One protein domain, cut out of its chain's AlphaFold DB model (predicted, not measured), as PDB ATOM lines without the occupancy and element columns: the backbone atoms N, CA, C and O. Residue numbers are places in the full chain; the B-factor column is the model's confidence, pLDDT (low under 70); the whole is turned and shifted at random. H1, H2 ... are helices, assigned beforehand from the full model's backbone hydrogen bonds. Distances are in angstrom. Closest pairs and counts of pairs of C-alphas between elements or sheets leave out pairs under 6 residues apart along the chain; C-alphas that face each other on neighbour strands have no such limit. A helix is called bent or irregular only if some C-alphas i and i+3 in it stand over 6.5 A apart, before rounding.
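Overview. This is residues 185 to 225 of the 242 residues of an uncharacterized protein of Gluconacetobacter sacchari (UniProt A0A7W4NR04). What is the main shape of the model? It is a flat U, open between H1 and H3: one arm is the long, kinked helix H3, and the other is the chain from residue 185 through the two short helices H1 and H2. The turn between the arms is at residues 202 to 205, where H2 packs on the first part of H3, and the two ends of the printed part lie together at the opposite end. What is it made of, and how large is it? The printed part has 41 residues with three named helices, H1, H2 and H3 in that order, and no named strand, and its class is all helix. It is compact, with a radius of gyration of the C-alphas of 10.2 A, and flat, spanning 28 by 22 by 9 A.

Arrangement. What does the longest helix touch? H3, residues 206 to 224, touches H2, residues 198 to 201, with residues 206 to 213 alone. The closest C-alphas of the two, those of Tyr 200 and Ala 206, are 5.1 A apart. How does H1 stand to the other two? H1, residues 188 to 191, is close to H2 but not clearly touching it, with 2 pairs of C-alphas within 8 A. Their closest C-alphas, those of Phe 191 and Arg 198, are 4.3 A apart. H1 and H3 are apart. What do the backbone N and O atoms show? In H3, 12 of 15 O i to N i+4 pairs are within hydrogen-bond range. H1 and H2, with 4 residues each, are too short for such a pair, and the one O i to N i+3 pair in each is within range.

Along the chain. Where does H3 run? Its 19 residues go from C-alpha 206 at (124.785, 62.545, 60.778) to C-alpha 224 at (133.414, 67.575, 40.596), 22.5 A from first to last C-alpha. Is H3 even along its length? It is irregular, with C-alphas 208 and 211 8.1 A apart, and it has a kink of 44 degrees near residue 213. Where are the short helices? H2 measures 5.7 A from C-alpha 198 to C-alpha 201. H1 measures 5.6 A and begins at C-alpha 188 at (133.903, 72.686, 49.350).

Size, cuts and confidence. How far does the printed part reach? The two C-alphas farthest apart, those of Thr 185 and Gln 204, are 28.6 A apart, while the first and last printed C-alphas, those of Thr 185 and Gly 225, are 9.9 A apart. Is there a cut or a long link? The printed part has no cut. The link from H2 to H3 is tight, with 4 residues between them, the link from H1 to H2 is short, with 6, and no link is long. How confident is the model? The mean pLDDT of the printed part is 87.9, and no printed residue is under 70.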
ATOM      1  N   THR A 185     131.212  75.319  40.483       82.88
ATOM      2  CA  THR A 185     131.811  73.966  40.432       82.88
ATOM      3  C   THR A 185     132.703  73.573  41.616       82.88
ATOM      4  O   THR A 185     133.271  72.485  41.590       82.88
ATOM      5  N   ASP A 186     132.784  74.394  42.667       87.75
ATOM      6  CA  ASP A 186     133.503  74.064  43.900       87.75
ATOM      7  C   ASP A 186     132.515  73.606  44.989       87.75
ATOM      8  O   ASP A 186     131.761  74.424  45.531       87.75
ATOM      9  N   PRO A 187     132.485  72.306  45.336       90.69
ATOM     10  CA  PRO A 187     131.601  71.812  46.380       90.69
ATOM     11  C   PRO A 187     132.072  72.150  47.800       90.69
ATOM     12  O   PRO A 187     131.263  72.076  48.729       90.69
ATOM     13  N   ALA A 188     133.333  72.543  48.012       88.50
ATOM     14  CA  ALA A 188     133.903  72.686  49.350       88.50
ATOM     15  C   ALA A 188     133.140  73.632  50.293       88.50
ATOM     16  O   ALA A 188     132.898  73.253  51.449       88.50
ATOM     17  N   PRO A 189     132.678  74.820  49.852       90.69
ATOM     18  CA  PRO A 189     131.923  75.733  50.704       90.69
ATOM     19  C   PRO A 189     130.660  75.120  51.314       90.69
ATOM     20  O   PRO A 189     130.321  75.435  52.456       90.69
ATOM     21  N   ALA A 190     129.999  74.199  50.607       91.19
ATOM     22  CA  ALA A 190     128.762  73.577  51.062       91.19
ATOM     23  C   ALA A 190     128.960  72.647  52.279       91.19
ATOM     24  O   ALA A 190     128.027  72.455  53.063       91.19
ATOM     25  N   PHE A 191     130.176  72.121  52.483       91.06
ATOM     26  CA  PHE A 191     130.525  71.182  53.563       91.06
ATOM     27  C   PHE A 191     131.376  71.811  54.688       91.06
ATOM     28  O   PHE A 191     131.577  71.210  55.755       91.06
ATOM     29  N   MET A 192     131.868  73.039  54.489       88.62
ATOM     30  CA  MET A 192     132.580  73.811  55.513       88.62
ATOM     31  C   MET A 192     131.658  74.272  56.656       88.62
ATOM     32  O   MET A 192     130.444  74.075  56.639       88.62
ATOM     33  N   GLN A 193     132.234  74.856  57.712       84.56
ATOM     34  CA  GLN A 193     131.460  75.379  58.842       84.56
ATOM     35  C   GLN A 193     130.457  76.444  58.370       84.56
ATOM     36  O   GLN A 193     130.842  77.420  57.736       84.56
ATOM     37  N   GLY A 194     129.174  76.248  58.691       84.75
ATOM     38  CA  GLY A 194     128.077  77.093  58.204       84.75
ATOM     39  C   GLY A 194     127.533  76.705  56.821       84.75
ATOM     40  O   GLY A 194     126.514  77.252  56.410       84.75
ATOM     41  N   GLY A 195     128.166  75.754  56.129       89.19
ATOM     42  CA  GLY A 195     127.674  75.179  54.880       89.19
ATOM     43  C   GLY A 195     126.461  74.274  55.106       89.19
ATOM     44  O   GLY A 195     126.381  73.558  56.109       89.19
ATOM     45  N   LYS A 196     125.500  74.299  54.175       90.94
ATOM     46  CA  LYS A 196     124.201  73.626  54.346       90.94
ATOM     47  C   LYS A 196     124.272  72.097  54.268       90.94
ATOM     48  O   LYS A 196     123.370  71.428  54.768       90.94
ATOM     49  N   LEU A 197     125.336  71.543  53.682       92.38
ATOM     50  CA  LEU A 197     125.525  70.096  53.521       92.38
ATOM     51  C   LEU A 197     126.357  69.470  54.644       92.38
ATOM     52  O   LEU A 197     126.387  68.249  54.787       92.38
ATOM     53  N   ARG A 198     126.987  70.287  55.496       90.62
ATOM     54  CA  ARG A 198     127.852  69.815  56.585       90.62
ATOM     55  C   ARG A 198     127.160  68.819  57.519       90.62
ATOM     56  O   ARG A 198     127.746  67.794  57.860       90.62
ATOM     57  N   ASP A 199     125.919  69.100  57.906       89.88
ATOM     58  CA  ASP A 199     125.192  68.298  58.902       89.88
ATOM     59  C   ASP A 199     124.766  66.914  58.384       89.88
ATOM     60  O   ASP A 199     124.340  66.063  59.168       89.88
ATOM     61  N   TYR A 200     124.869  66.676  57.073       89.31
ATOM     62  CA  TYR A 200     124.639  65.357  56.482       89.31
ATOM     63  C   TYR A 200     125.833  64.419  56.683       89.31
ATOM     64  O   TYR A 200     125.654  63.207  56.685       89.31
ATOM     65  N   VAL A 201     127.040  64.962  56.873       88.81
ATOM     66  CA  VAL A 201     128.286  64.180  56.943       88.81
ATOM     67  C   VAL A 201     128.951  64.235  58.318       88.81
ATOM     68  O   VAL A 201     129.666  63.309  58.698       88.81
ATOM     69  N   ILE A 202     128.720  65.298  59.092       85.62
ATOM     70  CA  ILE A 202     129.319  65.511  60.413       85.62
ATOM     71  C   ILE A 202     128.243  65.950  61.408       85.62
ATOM     72  O   ILE A 202     127.435  66.824  61.119       85.62
ATOM     73  N   GLY A 203     128.288  65.399  62.623       82.62
ATOM     74  CA  GLY A 203     127.466  65.840  63.752       82.62
ATOM     75  C   GLY A 203     126.731  64.698  64.448       82.62
ATOM     76  O   GLY A 203     126.695  63.568  63.966       82.62
ATOM     77  N   GLN A 204     126.108  65.002  65.590       78.00
ATOM     78  CA  GLN A 204     125.453  63.998  66.442       78.00
ATOM     79  C   GLN A 204     124.278  63.266  65.768       78.00
ATOM     80  O   GLN A 204     123.881  62.200  66.225       78.00
ATOM     81  N   TYR A 205     123.732  63.824  64.683       80.06
ATOM     82  CA  TYR A 205     122.631  63.238  63.913       80.06
ATOM     83  C   TYR A 205     123.035  62.795  62.500       80.06
ATOM     84  O   TYR A 205     122.176  62.312  61.767       80.06
ATOM     85  N   ALA A 206     124.316  62.900  62.122       82.50
ATOM     86  CA  ALA A 206     124.785  62.545  60.778       82.50
ATOM     87  C   ALA A 206     124.544  61.065  60.439       82.50
ATOM     88  O   ALA A 206     124.284  60.727  59.290       82.50
ATOM     89  N   TYR A 207     124.519  60.187  61.449       80.50
ATOM     90  CA  TYR A 207     124.192  58.767  61.277       80.50
ATOM     91  C   TYR A 207     122.821  58.533  60.617       80.50
ATOM     92  O   TYR A 207     122.623  57.513  59.968       80.50
ATOM     93  N   ARG A 208     121.876  59.476  60.760       80.38
ATOM     94  CA  ARG A 208     120.547  59.411  60.128       80.38
ATOM     95  C   ARG A 208     120.597  59.654  58.621       80.38
ATOM     96  O   ARG A 208     119.651  59.320  57.924       80.38
ATOM     97  N   PHE A 209     121.687  60.243  58.138       86.94
ATOM     98  CA  PHE A 209     121.921  60.581  56.740       86.94
ATOM     99  C   PHE A 209     123.041  59.732  56.132       86.94
ATOM    100  O   PHE A 209     123.596  60.119  55.108       86.94
ATOM    101  N   ALA A 210     123.388  58.592  56.743       85.94
ATOM    102  CA  ALA A 210     124.512  57.763  56.313       85.94
ATOM    103  C   ALA A 210     124.432  57.381  54.824       85.94
ATOM    104  O   ALA A 210     125.415  57.552  54.112       85.94
ATOM    105  N   GLY A 211     123.254  56.980  54.333       86.62
ATOM    106  CA  GLY A 211     123.050  56.676  52.912       86.62
ATOM    107  C   GLY A 211     123.285  57.883  51.992       86.62
ATOM    108  O   GLY A 211     123.971  57.775  50.979       86.62
ATOM    109  N   ILE A 212     122.813  59.073  52.381       90.31
ATOM    110  CA  ILE A 212     123.063  60.328  51.647       90.31
ATOM    111  C   ILE A 212     124.555  60.698  51.686       90.31
ATOM    112  O   ILE A 212     125.104  61.143  50.681       90.31
ATOM    113  N   ALA A 213     125.235  60.494  52.817       90.19
ATOM    114  CA  ALA A 213     126.672  60.733  52.947       90.19
ATOM    115  C   ALA A 213     127.496  59.783  52.060       90.19
ATOM    116  O   ALA A 213     128.441  60.220  51.402       90.19
ATOM    117  N   GLU A 214     127.113  58.507  51.987       89.31
ATOM    118  CA  GLU A 214     127.681  57.547  51.036       89.31
ATOM    119  C   GLU A 214     127.432  57.988  49.589       89.31
ATOM    120  O   GLU A 214     128.349  57.969  48.768       89.31
ATOM    121  N   ALA A 215     126.224  58.461  49.279       91.00
ATOM    122  CA  ALA A 215     125.904  58.981  47.957       91.00
ATOM    123  C   ALA A 215     126.733  60.229  47.601       91.00
ATOM    124  O   ALA A 215     127.189  60.339  46.462       91.00
ATOM    125  N   PHE A 216     127.011  61.134  48.549       93.06
ATOM    126  CA  PHE A 216     127.953  62.239  48.330       93.06
ATOM    127  C   PHE A 216     129.361  61.735  48.007       93.06
ATOM    128  O   PHE A 216     129.984  62.252  47.082       93.06
ATOM    129  N   ALA A 217     129.849  60.711  48.713       90.94
ATOM    130  CA  ALA A 217     131.174  60.140  48.474       90.94
ATOM    131  C   ALA A 217     131.323  59.521  47.071       90.94
ATOM    132  O   ALA A 217     132.436  59.439  46.558       90.94
ATOM    133  N   VAL A 218     130.216  59.117  46.440       89.94
ATOM    134  CA  VAL A 218     130.190  58.641  45.049       89.94
ATOM    135  C   VAL A 218     130.048  59.799  44.058       89.94
ATOM    136  O   VAL A 218     130.770  59.862  43.067       89.94
ATOM    137  N   GLN A 219     129.134  60.736  44.316       91.94
ATOM    138  CA  GLN A 219     128.794  61.786  43.352       91.94
ATOM    139  C   GLN A 219     129.814  62.921  43.288       91.94
ATOM    140  O   GLN A 219     129.997  63.505  42.221       91.94
ATOM    141  N   LEU A 220     130.493  63.234  44.395       92.06
ATOM    142  CA  LEU A 220     131.503  64.292  44.426       92.06
ATOM    143  C   LEU A 220     132.686  63.993  43.481       92.06
ATOM    144  O   LEU A 220     133.006  64.862  42.661       92.06
ATOM    145  N   PRO A 221     133.271  62.776  43.476       89.12
ATOM    146  CA  PRO A 221     134.289  62.416  42.494       89.12
ATOM    147  C   PRO A 221     133.753  62.384  41.062       89.12
ATOM    148  O   PRO A 221     134.426  62.864  40.153       89.12
ATOM    149  N   GLU A 222     132.544  61.845  40.853       88.81
ATOM    150  CA  GLU A 222     131.942  61.713  39.517       88.81
ATOM    151  C   GLU A 222     131.655  63.073  38.860       88.81
ATOM    152  O   GLU A 222     131.873  63.230  37.659       88.81
ATOM    153  N   GLN A 223     131.162  64.048  39.629       88.69
ATOM    154  CA  GLN A 223     130.678  65.329  39.101       88.69
ATOM    155  C   GLN A 223     131.704  66.459  39.209       88.69
ATOM    156  O   GLN A 223     131.759  67.315  38.328       88.69
ATOM    157  N   TYR A 224     132.512  66.465  40.271       89.06
ATOM    158  CA  TYR A 224     133.414  67.575  40.596       89.06
ATOM    159  C   TYR A 224     134.887  67.151  40.655       89.06
ATOM    160  O   TYR A 224     135.764  68.007  40.724       89.06
ATOM    161  N   GLY A 225     135.188  65.847  40.603       88.31
ATOM    162  CA  GLY A 225     136.559  65.338  40.707       88.31
ATOM    163  C   GLY A 225     137.161  65.473  42.108       88.31
ATOM    164  O   GLY A 225     138.384  65.504  42.239       88.31
TER     165      GLY A 225